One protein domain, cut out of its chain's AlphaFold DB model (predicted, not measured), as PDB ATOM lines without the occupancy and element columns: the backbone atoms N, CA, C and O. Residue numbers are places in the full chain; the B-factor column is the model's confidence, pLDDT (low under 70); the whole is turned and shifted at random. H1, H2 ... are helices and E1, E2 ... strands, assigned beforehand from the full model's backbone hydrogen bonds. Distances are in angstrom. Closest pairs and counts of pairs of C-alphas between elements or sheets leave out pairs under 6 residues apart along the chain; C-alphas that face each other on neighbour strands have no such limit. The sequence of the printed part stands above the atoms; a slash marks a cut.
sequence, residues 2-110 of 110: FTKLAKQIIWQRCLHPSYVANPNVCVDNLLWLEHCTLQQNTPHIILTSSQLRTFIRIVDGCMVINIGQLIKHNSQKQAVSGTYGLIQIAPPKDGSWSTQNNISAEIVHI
ATOM      1  N   PHE A   2     -21.737  26.992 186.202       76.69
ATOM      2  CA  PHE A   2     -22.405  25.923 186.968       76.69
ATOM      3  C   PHE A   2     -22.624  24.599 186.250       76.69
ATOM      4  O   PHE A   2     -22.490  23.564 186.877       76.69
ATOM      5  N   THR A   3     -22.906  24.598 184.948       81.06
ATOM      6  CA  THR A   3     -22.997  23.339 184.192       81.06
ATOM      7  C   THR A   3     -21.701  22.534 184.287       81.06
ATOM      8  O   THR A   3     -21.752  21.321 184.426       81.06
ATOM      9  N   LYS A   4     -20.537  23.202 184.269       86.31
ATOM     10  CA  LYS A   4     -19.244  22.531 184.450       86.31
ATOM     11  C   LYS A   4     -19.103  21.999 185.877       86.31
ATOM     12  O   LYS A   4     -18.707  20.856 186.034       86.31
ATOM     13  N   LEU A   5     -19.472  22.788 186.891       84.75
ATOM     14  CA  LEU A   5     -19.454  22.344 188.290       84.75
ATOM     15  C   LEU A   5     -20.373  21.137 188.520       84.75
ATOM     16  O   LEU A   5     -19.952  20.165 189.127       84.75
ATOM     17  N   ALA A   6     -21.593  21.164 187.988       88.06
ATOM     18  CA  ALA A   6     -22.530  20.057 188.107       88.06
ATOM     19  C   ALA A   6     -22.014  18.793 187.410       88.06
ATOM     20  O   ALA A   6     -22.083  17.718 187.994       88.06
ATOM     21  N   LYS A   7     -21.404  18.922 186.220       90.94
ATOM     22  CA  LYS A   7     -20.691  17.800 185.589       90.94
ATOM     23  C   LYS A   7     -19.593  17.244 186.489       90.94
ATOM     24  O   LYS A   7     -19.482  16.036 186.614       90.94
ATOM     25  N   GLN A   8     -18.810  18.106 187.140       90.38
ATOM     26  CA  GLN A   8     -17.770  17.658 188.071       90.38
ATOM     27  C   GLN A   8     -18.359  16.951 189.296       90.38
ATOM     28  O   GLN A   8     -17.850  15.903 189.661       90.38
ATOM     29  N   ILE A   9     -19.450  17.454 189.884       89.94
ATOM     30  CA  ILE A   9     -20.149  16.783 190.994       89.94
ATOM     31  C   ILE A   9     -20.596  15.375 190.580       89.94
ATOM     32  O   ILE A   9     -20.349  14.410 191.301       89.94
ATOM     33  N   ILE A  10     -21.208  15.251 189.394       91.00
ATOM     34  CA  ILE A  10     -21.683  13.972 188.851       91.00
ATOM     35  C   ILE A  10     -20.502  13.026 188.589       91.00
ATOM     36  O   ILE A  10     -20.505  11.893 189.062       91.00
ATOM     37  N   TRP A  11     -19.477  13.480 187.863       91.12
ATOM     38  CA  TRP A  11     -18.354  12.634 187.442       91.12
ATOM     39  C   TRP A  11     -17.438  12.236 188.595       91.12
ATOM     40  O   TRP A  11     -17.004  11.089 188.660       91.12
ATOM     41  N   GLN A  12     -17.154  13.162 189.511       90.31
ATOM     42  CA  GLN A  12     -16.316  12.888 190.679       90.31
ATOM     43  C   GLN A  12     -17.082  12.179 191.796       90.31
ATOM     44  O   GLN A  12     -16.476  11.803 192.794       90.31
ATOM     45  N   ARG A  13     -18.404  12.007 191.645       90.12
ATOM     46  CA  ARG A  13     -19.283  11.427 192.664       90.12
ATOM     47  C   ARG A  13     -19.053  12.064 194.034       90.12
ATOM     48  O   ARG A  13     -18.931  11.381 195.046       90.12
ATOM     49  N   CYS A  14     -18.971  13.388 194.062       89.00
ATOM     50  CA  CYS A  14     -18.704  14.145 195.273       89.00
ATOM     51  C   CYS A  14     -19.504  15.442 195.239       89.00
ATOM     52  O   CYS A  14     -19.444  16.183 194.257       89.00
ATOM     53  N   LEU A  15     -20.247  15.728 196.309       87.19
ATOM     54  CA  LEU A  15     -21.086  16.926 196.414       87.19
ATOM     55  C   LEU A  15     -20.270  18.221 196.381       87.19
ATOM     56  O   LEU A  15     -20.795  19.272 196.008       87.19
ATOM     57  N   HIS A  16     -18.985  18.154 196.722       83.81
ATOM     58  CA  HIS A  16     -18.092  19.299 196.663       83.81
ATOM     59  C   HIS A  16     -16.680  18.859 196.212       83.81
ATOM     60  O   HIS A  16     -15.777  18.600 197.000       83.81
ATOM     61  N   PRO A  17     -16.458  18.780 194.892       79.75
ATOM     62  CA  PRO A  17     -15.230  18.228 194.311       79.75
ATOM     63  C   PRO A  17     -13.970  19.096 194.508       79.75
ATOM     64  O   PRO A  17     -12.867  18.692 194.145       79.75
ATOM     65  N   SER A  18     -14.100  20.315 195.043       74.81
ATOM     66  CA  SER A  18     -12.949  21.187 195.288       74.81
ATOM     67  C   SER A  18     -12.216  20.755 196.557       74.81
ATOM     68  O   SER A  18     -12.684  21.028 197.659       74.81
ATOM     69  N   TYR A  19     -11.056  20.115 196.388       63.97
ATOM     70  CA  TYR A  19     -10.161  19.715 197.484       63.97
ATOM     71  C   TYR A  19      -9.608  20.916 198.267       63.97
ATOM     72  O   TYR A  19      -9.389  20.837 199.472       63.97
ATOM     73  N   VAL A  20      -9.446  22.063 197.598       63.72
ATOM     74  CA  VAL A  20      -9.202  23.335 198.281       63.72
ATOM     75  C   VAL A  20     -10.566  23.841 198.733       63.72
ATOM     76  O   VAL A  20     -11.262  24.544 197.993       63.72
ATOM     77  N   ALA A  21     -11.013  23.393 199.905       59.34
ATOM     78  CA  ALA A  21     -12.147  24.020 200.563       59.34
ATOM     79  C   ALA A  21     -11.848  25.522 200.662       59.34
ATOM     80  O   ALA A  21     -10.717  25.928 200.939       59.34
ATOM     81  N   ASN A  22     -12.842  26.355 200.351       67.00
ATOM     82  CA  ASN A  22     -12.765  27.793 200.594       67.00
ATOM     83  C   ASN A  22     -12.179  28.001 202.004       67.00
ATOM     84  O   ASN A  22     -12.691  27.371 202.923       67.00
ATOM     85  N   PRO A  23     -11.144  28.839 202.206       68.75
ATOM     86  CA  PRO A  23     -10.505  28.989 203.518       68.75
ATOM     87  C   PRO A  23     -11.483  29.431 204.618       68.75
ATOM     88  O   PRO A  23     -11.196  29.280 205.799       68.75
ATOM     89  N   ASN A  24     -12.653  29.945 204.231       77.88
ATOM     90  CA  ASN A  24     -13.741  30.319 205.131       77.88
ATOM     91  C   ASN A  24     -14.711  29.165 205.461       77.88
ATOM     92  O   ASN A  24     -15.706  29.391 206.145       77.88
ATOM     93  N   VAL A  25     -14.479  27.958 204.943       77.44
ATOM     94  CA  VAL A  25     -15.304  26.766 205.168       77.44
ATOM     95  C   VAL A  25     -14.433  25.702 205.821       77.44
ATOM     96  O   VAL A  25     -13.612  25.061 205.168       77.44
ATOM     97  N   CYS A  26     -14.622  25.511 207.124       81.25
ATOM     98  CA  CYS A  26     -13.992  24.417 207.849       81.25
ATOM     99  C   CYS A  26     -14.597  23.085 207.391       81.25
ATOM    100  O   CYS A  26     -15.818  22.926 207.401       81.25
ATOM    101  N   VAL A  27     -13.744  22.135 207.011       81.19
ATOM    102  CA  VAL A  27     -14.150  20.789 206.594       81.19
ATOM    103  C   VAL A  27     -13.426  19.766 207.458       81.19
ATOM    104  O   VAL A  27     -12.202  19.797 207.568       81.19
ATOM    105  N   ASP A  28     -14.185  18.847 208.050       88.31
ATOM    106  CA  ASP A  28     -13.629  17.612 208.596       88.31
ATOM    107  C   ASP A  28     -13.434  16.622 207.446       88.31
ATOM    108  O   ASP A  28     -14.401  16.175 206.829       88.31
ATOM    109  N   ASN A  29     -12.180  16.300 207.134       84.75
ATOM    110  CA  ASN A  29     -11.847  15.476 205.972       84.75
ATOM    111  C   ASN A  29     -12.353  14.030 206.082       84.75
ATOM    112  O   ASN A  29     -12.628  13.411 205.053       84.75
ATOM    113  N   LEU A  30     -12.464  13.484 207.296       89.38
ATOM    114  CA  LEU A  30     -12.927  12.111 207.496       89.38
ATOM    115  C   LEU A  30     -14.437  12.040 207.272       89.38
ATOM    116  O   LEU A  30     -14.896  11.262 206.436       89.38
ATOM    117  N   LEU A  31     -15.185  12.933 207.925       89.62
ATOM    118  CA  LEU A  31     -16.635  13.032 207.739       89.62
ATOM    119  C   LEU A  31     -16.999  13.415 206.302       89.62
ATOM    120  O   LEU A  31     -18.014  12.976 205.768       89.62
ATOM    121  N   TRP A  32     -16.160  14.212 205.645       85.88
ATOM    122  CA  TRP A  32     -16.332  14.561 204.244       85.88
ATOM    123  C   TRP A  32     -16.264  13.353 203.316       85.88
ATOM    124  O   TRP A  32     -17.137  13.165 202.467       85.88
ATOM    125  N   LEU A  33     -15.217  12.541 203.457       85.19
ATOM    126  CA  LEU A  33     -15.032  11.355 202.629       85.19
ATOM    127  C   LEU A  33     -16.184  10.361 202.836       85.19
ATOM    128  O   LEU A  33     -16.647   9.741 201.878       85.19
ATOM    129  N   GLU A  34     -16.672  10.259 204.071       89.19
ATOM    130  CA  GLU A  34     -17.760   9.360 204.441       89.19
ATOM    131  C   GLU A  34     -19.139   9.846 203.961       89.19
ATOM    132  O   GLU A  34     -19.950   9.038 203.507       89.19
ATOM    133  N   HIS A  35     -19.416  11.153 204.024       89.44
ATOM    134  CA  HIS A  35     -20.779  11.680 203.861       89.44
ATOM    135  C   HIS A  35     -20.990  12.598 202.651       89.44
ATOM    136  O   HIS A  35     -22.134  12.872 202.287       89.44
ATOM    137  N   CYS A  36     -19.931  13.093 202.009       88.44
ATOM    138  CA  CYS A  36     -20.035  13.966 200.830       88.44
ATOM    139  C   CYS A  36     -19.780  13.235 199.506       88.44
ATOM    140  O   CYS A  36     -19.693  13.880 198.455       88.44
ATOM    141  N   THR A  37     -19.683  11.905 199.529       87.81
ATOM    142  CA  THR A  37     -19.612  11.070 198.329       87.81
ATOM    143  C   THR A  37     -21.014  10.708 197.835       87.81
ATOM    144  O   THR A  37     -21.925  10.401 198.602       87.81
ATOM    145  N   LEU A  38     -21.210  10.769 196.521       85.38
ATOM    146  CA  LEU A  38     -22.394  10.221 195.876       85.38
ATOM    147  C   LEU A  38     -22.185   8.713 195.730       85.38
ATOM    148  O   LEU A  38     -21.129   8.264 195.284       85.38
ATOM    149  N   GLN A  39     -23.200   7.931 196.096       81.06
ATOM    150  CA  GLN A  39     -23.188   6.483 195.902       81.06
ATOM    151  C   GLN A  39     -23.204   6.116 194.401       81.06
ATOM    152  O   GLN A  39     -22.990   6.947 193.519       81.06
ATOM    153  N   GLN A  40     -23.452   4.845 194.076       80.62
ATOM    154  CA  GLN A  40     -23.363   4.326 192.703       80.62
ATOM    155  C   GLN A  40     -24.269   5.053 191.688       80.62
ATOM    156  O   GLN A  40     -23.945   5.079 190.499       80.62
ATOM    157  N   ASN A  41     -25.352   5.691 192.142       83.56
ATOM    158  CA  ASN A  41     -26.346   6.325 191.281       83.56
ATOM    159  C   ASN A  41     -26.099   7.826 191.097       83.56
ATOM    160  O   ASN A  41     -25.835   8.559 192.050       83.56
ATOM    161  N   THR A  42     -26.270   8.298 189.861       89.00
ATOM    162  CA  THR A  42     -26.364   9.737 189.585       89.00
ATOM    163  C   THR A  42     -27.703  10.253 190.115       89.00
ATOM    164  O   THR A  42     -28.733   9.641 189.824       89.00
ATOM    165  N   PRO A  43     -27.735  11.355 190.881       91.94
ATOM    166  CA  PRO A  43     -28.988  11.907 191.380       91.94
ATOM    167  C   PRO A  43     -29.874  12.409 190.234       91.94
ATOM    168  O   PRO A  43     -29.392  12.994 189.266       91.94
ATOM    169  N   HIS A  44     -31.191  12.262 190.380       94.88
ATOM    170  CA  HIS A  44     -32.158  12.826 189.434       94.88
ATOM    171  C   HIS A  44     -32.186  14.359 189.474       94.88
ATOM    172  O   HIS A  44     -32.369  15.006 188.444       94.88
ATOM    173  N   ILE A  45     -31.978  14.938 190.661       95.38
ATOM    174  CA  ILE A  45     -31.954  16.383 190.892       95.38
ATOM    175  C   ILE A  45     -30.706  16.732 191.706       95.38
ATOM    176  O   ILE A  45     -30.482  16.164 192.772       95.38
ATOM    177  N   ILE A  46     -29.927  17.704 191.232       93.94
ATOM    178  CA  ILE A  46     -28.931  18.416 192.040       93.94
ATOM    179  C   ILE A  46     -29.510  19.784 192.355       93.94
ATOM    180  O   ILE A  46     -29.659  20.629 191.469       93.94
ATOM    181  N   LEU A  47     -29.815  20.001 193.629       94.62
ATOM    182  CA  LEU A  47     -30.342  21.260 194.118       94.62
ATOM    183  C   LEU A  47     -29.258  22.040 194.867       94.62
ATOM    184  O   LEU A  47     -28.635  21.524 195.789       94.62
ATOM    185  N   THR A  48     -29.046  23.296 194.482       92.31
ATOM    186  CA  THR A  48     -28.108  24.206 195.140       92.31
ATOM    187  C   THR A  48     -28.736  25.578 195.388       92.31
ATOM    188  O   THR A  48     -29.673  26.004 194.706       92.31
ATOM    189  N   SER A  49     -28.202  26.274 196.388       92.94
ATOM    190  CA  SER A  49     -28.481  27.673 196.682       92.94
ATOM    191  C   SER A  49     -27.162  28.436 196.681       92.94
ATOM    192  O   SER A  49     -26.173  28.000 197.267       92.94
ATOM    193  N   SER A  50     -27.130  29.571 195.989       90.44
ATOM    194  CA  SER A  50     -25.956  30.439 195.926       90.44
ATOM    195  C   SER A  50     -26.356  31.881 195.616       90.44
ATOM    196  O   SER A  50     -27.484  32.153 195.205       90.44
ATOM    197  N   GLN A  51     -25.410  32.809 195.766       89.19
ATOM    198  CA  GLN A  51     -25.576  34.219 195.374       89.19
ATOM    199  C   GLN A  51     -25.533  34.434 193.851       89.19
ATOM    200  O   GLN A  51     -25.768  35.534 193.355       89.19
ATOM    201  N   LEU A  52     -25.205  33.392 193.091       89.00
ATOM    202  CA  LEU A  52     -25.130  33.450 191.640       89.00
ATOM    203  C   LEU A  52     -26.534  33.414 191.017       89.00
ATOM    204  O   LEU A  52     -27.520  33.053 191.662       89.00
ATOM    205  N   ARG A  53     -26.625  33.775 189.729       90.75
ATOM    206  CA  ARG A  53     -27.899  33.806 188.993       90.75
ATOM    207  C   ARG A  53     -28.617  32.453 189.069       90.75
ATOM    208  O   ARG A  53     -27.991  31.403 188.904       90.75
ATOM    209  N   THR A  54     -29.926  32.497 189.285       95.38
ATOM    210  CA  THR A  54     -30.789  31.315 189.332       95.38
ATOM    211  C   THR A  54     -30.852  30.624 187.967       95.38
ATOM    212  O   THR A  54     -30.713  31.268 186.922       95.38
ATOM    213  N   PHE A  55     -31.001  29.299 187.957       95.62
ATOM    214  CA  PHE A  55     -31.166  28.527 186.722       95.62
ATOM    215  C   PHE A  55     -31.738  27.134 186.995       95.62
ATOM    216  O   PHE A  55     -31.533  26.576 188.070       95.62
ATOM    217  N   ILE A  56     -32.349  26.547 185.964       96.38
ATOM    218  CA  ILE A  56     -32.678  25.121 185.861       96.38
ATOM    219  C   ILE A  56     -32.063  24.614 184.555       96.38
ATOM    220  O   ILE A  56     -32.224  25.254 183.512       96.38
ATOM    221  N   ARG A  57     -31.311  23.510 184.595       94.69
ATOM    222  CA  ARG A  57     -30.699  22.893 183.403       94.69
ATOM    223  C   ARG A  57     -30.615  21.381 183.545       94.69
ATOM    224  O   ARG A  57     -30.325  20.894 184.628       94.69
ATOM    225  N   ILE A  58     -30.754  20.657 182.438       94.44
ATOM    226  CA  ILE A  58     -30.424  19.229 182.380       94.44
ATOM    227  C   ILE A  58     -28.936  19.069 182.045       94.44
ATOM    228  O   ILE A  58     -28.434  19.681 181.099       94.44
ATOM    229  N   VAL A  59     -28.223  18.271 182.837       93.75
ATOM    230  CA  VAL A  59     -26.797  17.967 182.684       93.75
ATOM    231  C   VAL A  59     -26.608  16.473 182.899       93.75
ATOM    232  O   VAL A  59     -26.884  15.984 183.984       93.75
ATOM    233  N   ASP A  60     -26.164  15.754 181.868       92.12
ATOM    234  CA  ASP A  60     -25.903  14.305 181.912       92.12
ATOM    235  C   ASP A  60     -27.073  13.500 182.537       92.12
ATOM    236  O   ASP A  60     -26.879  12.620 183.368       92.12
ATOM    237  N   GLY A  61     -28.316  13.844 182.171       92.19
ATOM    238  CA  GLY A  61     -29.537  13.194 182.678       92.19
ATOM    239  C   GLY A  61     -30.011  13.659 184.064       92.19
ATOM    240  O   GLY A  61     -31.077  13.240 184.510       92.19
ATOM    241  N   CYS A  62     -29.277  14.556 184.725       94.12
ATOM    242  CA  CYS A  62     -29.621  15.156 186.014       94.12
ATOM    243  C   CYS A  62     -30.215  16.565 185.842       94.12
ATOM    244  O   CYS A  62     -29.699  17.369 185.061       94.12
ATOM    245  N   MET A  63     -31.267  16.902 186.591       96.12
ATOM    246  CA  MET A  63     -31.801  18.261 186.668       96.12
ATOM    247  C   MET A  63     -31.031  19.064 187.712       96.12
ATOM    248  O   MET A  63     -31.142  18.839 188.910       96.12
ATOM    249  N   VAL A  64     -30.254  20.036 187.252       95.38
ATOM    250  CA  VAL A  64     -29.444  20.911 188.095       95.38
ATOM    251  C   VAL A  64     -30.173  22.231 188.287       95.38
ATOM    252  O   VAL A  64     -30.435  22.949 187.315       95.38
ATOM    253  N   ILE A  65     -30.459  22.567 189.540       96.25
ATOM    254  CA  ILE A  65     -31.234  23.744 189.922       96.25
ATOM    255  C   ILE A  65     -30.411  24.599 190.883       96.25
ATOM    256  O   ILE A  65     -30.040  24.137 191.959       96.25
ATOM    257  N   ASN A  66     -30.170  25.861 190.526       95.62
ATOM    258  CA  ASN A  66     -29.788  26.894 191.487       95.62
ATOM    259  C   ASN A  66     -31.021  27.748 191.787       95.62
ATOM    260  O   ASN A  66     -31.376  28.610 190.978       95.62
ATOM    261  N   ILE A  67     -31.659  27.506 192.935       96.56
ATOM    262  CA  ILE A  67     -32.868  28.240 193.355       96.56
ATOM    263  C   ILE A  67     -32.530  29.684 193.746       96.56
ATOM    264  O   ILE A  67     -33.386  30.560 193.678       96.56
ATOM    265  N   GLY A  68     -31.273  29.971 194.095       95.31
ATOM    266  CA  GLY A  68     -30.884  31.247 194.689       95.31
ATOM    267  C   GLY A  68     -31.196  31.292 196.184       95.31
ATOM    268  O   GLY A  68     -31.307  30.254 196.835       95.31
ATOM    269  N   GLN A  69     -31.287  32.496 196.740       95.56
ATOM    270  CA  GLN A  69     -31.564  32.731 198.158       95.56
ATOM    271  C   GLN A  69     -32.962  33.319 198.321       95.56
ATOM    272  O   GLN A  69     -33.367  34.127 197.487       95.56
ATOM    273  N   LEU A  70     -33.657  32.952 199.403       96.06
ATOM    274  CA  LEU A  70     -34.989  33.464 199.750       96.06
ATOM    275  C   LEU A  70     -34.977  34.983 199.983       96.06
ATOM    276  O   LEU A  70     -35.882  35.690 199.557       96.06
ATOM    277  N   ILE A  71     -33.912  35.476 200.614       95.12
ATOM    278  CA  ILE A  71     -33.623  36.893 200.827       95.12
ATOM    279  C   ILE A  71     -32.225  37.161 200.274       95.12
ATOM    280  O   ILE A  71     -31.300  36.383 200.513       95.12
ATOM    281  N   LYS A  72     -32.074  38.248 199.520       92.69
ATOM    282  CA  LYS A  72     -30.785  38.702 198.976       92.69
ATOM    283  C   LYS A  72     -30.398  40.020 199.630       92.69
ATOM    284  O   LYS A  72     -31.252  40.726 200.152       92.69
ATOM    285  N   HIS A  73     -29.120  40.373 199.559       91.69
ATOM    286  CA  HIS A  73     -28.657  41.704 199.939       91.69
ATOM    287  C   HIS A  73     -28.228  42.473 198.695       91.69
ATOM    288  O   HIS A  73     -27.475  41.955 197.868       91.69
ATOM    289  N   ASN A  74     -28.712  43.706 198.554       89.50
ATOM    290  CA  ASN A  74     -28.227  44.609 197.513       89.50
ATOM    291  C   ASN A  74     -26.831  45.164 197.877       89.50
ATOM    292  O   ASN A  74     -26.292  44.900 198.955       89.50
ATOM    293  N   SER A  75     -26.245  45.980 197.000       91.12
ATOM    294  CA  SER A  75     -24.932  46.609 197.232       91.12
ATOM    295  C   SER A  75     -24.873  47.486 198.492       91.12
ATOM    296  O   SER A  75     -23.787  47.751 198.999       91.12
ATOM    297  N   GLN A  76     -26.025  47.907 199.021       93.44
ATOM    298  CA  GLN A  76     -26.164  48.691 200.252       93.44
ATOM    299  C   GLN A  76     -26.439  47.813 201.489       93.44
ATOM    300  O   GLN A  76     -26.794  48.331 202.544       93.44
ATOM    301  N   LYS A  77     -26.283  46.486 201.374       89.12
ATOM    302  CA  LYS A  77     -26.562  45.480 202.419       89.12
ATOM    303  C   LYS A  77     -28.019  45.430 202.892       89.12
ATOM    304  O   LYS A  77     -28.313  44.785 203.896       89.12
ATOM    305  N   GLN A  78     -28.947  46.028 202.156       94.06
ATOM    306  CA  GLN A  78     -30.368  45.959 202.480       94.06
ATOM    307  C   GLN A  78     -30.957  44.640 201.988       94.06
ATOM    308  O   GLN A  78     -30.644  44.195 200.881       94.06
ATOM    309  N   ALA A  79     -31.802  44.032 202.819       95.06
ATOM    310  CA  ALA A  79     -32.547  42.835 202.463       95.06
ATOM    311  C   ALA A  79     -33.556  43.152 201.349       95.06
ATOM    312  O   ALA A  79     -34.332  44.101 201.456       95.06
ATOM    313  N   VAL A  80     -33.542  42.353 200.288       94.75
ATOM    314  CA  VAL A  80     -34.481  42.421 199.163       94.75
ATOM    315  C   VAL A  80     -35.042  41.033 198.873       94.75
ATOM    316  O   VAL A  80     -34.398  40.021 199.182       94.75
ATOM    317  N   SER A  81     -36.227  40.982 198.260       94.88
ATOM    318  CA  SER A  81     -36.869  39.727 197.875       94.88
ATOM    319  C   SER A  81     -35.957  38.854 197.024       94.88
ATOM    320  O   SER A  81     -35.275  39.304 196.094       94.88
ATOM    321  N   GLY A  82     -35.946  37.575 197.365       96.25
ATOM    322  CA  GLY A  82     -35.203  36.555 196.661       96.25
ATOM    323  C   GLY A  82     -36.114  35.635 195.865       96.25
ATOM    324  O   GLY A  82     -37.015  36.091 195.160       96.25
ATOM    325  N   THR A  83     -35.811  34.341 195.912       97.50
ATOM    326  CA  THR A  83     -36.461  33.335 195.075       97.50
ATOM    327  C   THR A  83     -36.749  32.019 195.797       97.50
ATOM    328  O   THR A  83     -35.987  31.541 196.637       97.50
ATOM    329  N   TYR A  84     -37.890  31.476 195.398       97.31
ATOM    330  CA  TYR A  84     -38.483  30.153 195.500       97.31
ATOM    331  C   TYR A  84     -38.057  29.053 194.540       97.31
ATOM    332  O   TYR A  84     -37.730  29.396 193.407       97.31
ATOM    333  N   GLY A  85     -38.206  27.767 194.868       96.75
ATOM    334  CA  GLY A  85     -38.340  26.724 193.846       96.75
ATOM    335  C   GLY A  85     -39.599  25.892 194.050       96.75
ATOM    336  O   GLY A  85     -39.917  25.520 195.178       96.75
ATOM    337  N   LEU A  86     -40.292  25.586 192.958       97.75
ATOM    338  CA  LEU A  86     -41.376  24.610 192.895       97.75
ATOM    339  C   LEU A  86     -40.903  23.446 192.033       97.75
ATOM    340  O   LEU A  86     -40.422  23.666 190.925       97.75
ATOM    341  N   ILE A  87     -41.003  22.220 192.542       98.06
ATOM    342  CA  ILE A  87     -40.588  21.010 191.825       98.06
ATOM    343  C   ILE A  87     -41.751  20.028 191.858       98.06
ATOM    344  O   ILE A  87     -42.215  19.648 192.931       98.06
ATOM    345  N   GLN A  88     -42.194  19.596 190.682       97.94
ATOM    346  CA  GLN A  88     -43.211  18.567 190.526       97.94
ATOM    347  C   GLN A  88     -42.587  17.332 189.883       97.94
ATOM    348  O   GLN A  88     -41.971  17.409 188.819       97.94
ATOM    349  N   ILE A  89     -42.783  16.186 190.534       97.62
ATOM    350  CA  ILE A  89     -42.285  14.885 190.091       97.62
ATOM    351  C   ILE A  89     -43.489  14.002 189.779       97.62
ATOM    352  O   ILE A  89     -44.303  13.708 190.653       97.62
ATOM    353  N   ALA A  90     -43.602  13.592 188.523       96.69
ATOM    354  CA  ALA A  90     -44.610  12.662 188.052       96.69
ATOM    355  C   ALA A  90     -44.092  11.214 188.122       96.69
ATOM    356  O   ALA A  90     -42.896  10.964 187.910       96.69
ATOM    357  N   PRO A  91     -44.975  10.234 188.375       95.31
ATOM    358  CA  PRO A  91     -44.622   8.826 188.244       95.31
ATOM    359  C   PRO A  91     -44.299   8.471 186.778       95.31
ATOM    360  O   PRO A  91     -44.617   9.246 185.869       95.31
ATOM    361  N   PRO A  92     -43.674   7.307 186.524       94.50
ATOM    362  CA  PRO A  92     -43.490   6.787 185.171       94.50
ATOM    363  C   PRO A  92     -44.831   6.672 184.439       94.50
ATOM    364  O   PRO A  92     -45.826   6.257 185.034       94.50
ATOM    365  N   LYS A  93     -44.846   6.987 183.143       90.25
ATOM    366  CA  LYS A  93     -46.000   6.733 182.270       90.25
ATOM    367  C   LYS A  93     -45.606   5.647 181.274       90.25
ATOM    368  O   LYS A  93     -44.538   5.728 180.666       90.25
ATOM    369  N   ASP A  94     -46.424   4.601 181.179       89.56
ATOM    370  CA  ASP A  94     -46.206   3.453 180.286       89.56
ATOM    371  C   ASP A  94     -44.855   2.741 180.513       89.56
ATOM    372  O   ASP A  94     -44.188   2.296 179.585       89.56
ATOM    373  N   GLY A  95     -44.411   2.677 181.776       89.38
ATOM    374  CA  GLY A  95     -43.141   2.054 182.168       89.38
ATOM    375  C   GLY A  95     -41.888   2.879 181.851       89.38
ATOM    376  O   GLY A  95     -40.785   2.457 182.190       89.38
ATOM    377  N   SER A  96     -42.034   4.066 181.252       91.50
ATOM    378  CA  SER A  96     -40.919   4.965 180.949       91.50
ATOM    379  C   SER A  96     -40.788   6.076 181.995       91.50
ATOM    380  O   SER A  96     -41.776   6.703 182.396       91.50
ATOM    381  N   TRP A  97     -39.555   6.321 182.449       93.69
ATOM    382  CA  TRP A  97     -39.233   7.428 183.345       93.69
ATOM    383  C   TRP A  97     -37.921   8.085 182.936       93.69
ATOM    384  O   TRP A  97     -36.913   7.411 182.725       93.69
ATOM    385  N   SER A  98     -37.923   9.409 182.843       92.81
ATOM    386  CA  SER A  98     -36.706  10.193 182.702       92.81
ATOM    387  C   SER A  98     -36.837  11.507 183.453       92.81
ATOM    388  O   SER A  98     -37.913  12.097 183.535       92.81
ATOM    389  N   THR A  99     -35.712  12.020 183.940       93.88
ATOM    390  CA  THR A  99     -35.641  13.342 184.570       93.88
ATOM    391  C   THR A  99     -36.274  14.431 183.700       93.88
ATOM    392  O   THR A  99     -36.936  15.322 184.214       93.88
ATOM    393  N   GLN A 100     -36.094  14.360 182.378       91.94
ATOM    394  CA  GLN A 100     -36.583  15.376 181.447       91.94
ATOM    395  C   GLN A 100     -38.105  15.335 181.249       91.94
ATOM    396  O   GLN A 100     -38.706  16.381 181.025       91.94
ATOM    397  N   ASN A 101     -38.719  14.152 181.320       93.50
ATOM    398  CA  ASN A 101     -40.146  13.982 181.035       93.50
ATOM    399  C   ASN A 101     -41.002  13.955 182.305       93.50
ATOM    400  O   ASN A 101     -42.182  14.291 182.259       93.50
ATOM    401  N   ASN A 102     -40.425  13.528 183.428       96.69
ATOM    402  CA  ASN A 102     -41.159  13.262 184.661       96.69
ATOM    403  C   ASN A 102     -40.870  14.280 185.764       96.69
ATOM    404  O   ASN A 102     -41.520  14.231 186.802       96.69
ATOM    405  N   ILE A 103     -39.921  15.196 185.569       97.56
ATOM    406  CA  ILE A 103     -39.647  16.270 186.521       97.56
ATOM    407  C   ILE A 103     -39.853  17.604 185.818       97.56
ATOM    408  O   ILE A 103     -39.282  17.867 184.762       97.56
ATOM    409  N   SER A 104     -40.657  18.461 186.435       97.19
ATOM    410  CA  SER A 104     -40.796  19.866 186.064       97.19
ATOM    411  C   SER A 104     -40.421  20.732 187.257       97.19
ATOM    412  O   SER A 104     -40.614  20.339 188.410       97.19
ATOM    413  N   ALA A 105     -39.824  21.887 186.986       97.75
ATOM    414  CA  ALA A 105     -39.406  22.809 188.024       97.75
ATOM    415  C   ALA A 105     -39.556  24.257 187.560       97.75
ATOM    416  O   ALA A 105     -39.359  24.566 186.383       97.75
ATOM    417  N   GLU A 106     -39.845  25.138 188.508       97.94
ATOM    418  CA  GLU A 106     -39.942  26.580 188.318       97.94
ATOM    419  C   GLU A 106     -39.218  27.304 189.458       97.94
ATOM    420  O   GLU A 106     -39.206  26.839 190.599       97.94
ATOM    421  N   ILE A 107     -38.605  28.449 189.145       98.00
ATOM    422  CA  ILE A 107     -38.037  29.363 190.137       98.00
ATOM    423  C   ILE A 107     -38.938  30.591 190.212       98.00
ATOM    424  O   ILE A 107     -39.082  31.300 189.217       98.00
ATOM    425  N   VAL A 108     -39.498  30.858 191.390       97.94
ATOM    426  CA  VAL A 108     -40.493  31.919 191.598       97.94
ATOM    427  C   VAL A 108     -39.882  33.062 192.403       97.94
ATOM    428  O   VAL A 108     -39.131  32.824 193.347       97.94
ATOM    429  N   HIS A 109     -40.174  34.308 192.038       95.56
ATOM    430  CA  HIS A 109     -39.786  35.484 192.821       95.56
ATOM    431  C   HIS A 109     -40.801  35.751 193.934       95.56
ATOM    432  O   HIS A 109     -42.001  35.614 193.708       95.56
ATOM    433  N   ILE A 110     -40.302  36.113 195.119       90.88
ATOM    434  CA  ILE A 110     -41.123  36.480 196.286       90.88
ATOM    435  C   ILE A 110     -41.570  37.933 196.186       90.88
ATOM    436  O   ILE A 110     -40.707  38.783 195.858       90.88
TER     437      ILE A 110
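This is residues 2 to 110 of the 110 residues of the protein "DNA polymerase alpha subunit B" of Melanaphis sacchari (UniProt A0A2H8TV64). A small three-stranded sheet, E1 E3 E2, lies in the middle of a loose pile, with helix H1 over one face and a long two-stranded ribbon, E6 and E7, over the other. The short hairpin E4 and E5 continues the ribbon at one end, H2 lies off to the side, and residues 20 to 28 stick out. The 109 printed residues include three named helices and seven named strands, in the order H1 H2 E1 E2 E3 E4 E5 E6 H3 E7; the three-stranded sheet is mixed, the two pairs are antiparallel, and the class is mixed, helices and strands. The whole is loose, with a radius of gyration of the C-alphas of 16.2 A, and flat, spanning 53 by 39 by 21 A.

H1, residues 2 to 12, is on the sheet of E1, residues 45 to 48, E3, residues 62 to 66, and E2, residues 55 to 59, making two layers, a helix on one face of a sheet. Its height over the sheet is 9.1 A, and it lies over E3, slantwise to the strands at 46 degrees on the local plane; the closest C-alphas of H1 and E3 are those of Ala 6 and Val 64, 7.0 A apart. H2, residues 29 to 35, is not on this sheet and is apart from H1. E1 and E3 are parallel, with N 48 and O 65 at 2.8 A; E2 and E3 are an antiparallel hairpin, with N 57 and O 64 at 2.9 A. E4, residues 71 to 73, and E5, residues 79 to 81, form another, with N 80 and O 72 at 2.8 A. E5 runs on into E6, residues 83 to 89, at 39 degrees. E6 is antiparallel to E7, residues 103 to 109, with N 84 and O 108 at 2.8 A. The sheets E1 E3 E2 and E6 E7 make a sandwich, two sheets face to face, 10.1 A centre to centre where they face each other. The closest C-alphas of E2 and E7, those of Ile 56 and Ala 105, are 7.4 A apart. H3, residues 99 to 102, only grazes the three-stranded sheet with residues 99 to 100. In H1 and H2 every O i to N i+4 pair is within hydrogen-bond range; H3 is too short for one.

H1 is 14.9 A long from C-alpha 2 at (-22.405, 25.923, 186.968), and H2 9.9 A. E3 measures 13.0 A, E2 12.1 A and E6 20.0 A. E7 measures 20.2 A and ends at C-alpha 109, (-39.786, 35.484, 192.821).

The C-alphas of Gln 76 and Asp 94, the two farthest apart, are 53.4 A apart. The printed part has no cut, and the link H1 to H2, 16 residues, is long. Residues 19 to 23 are under pLDDT 70.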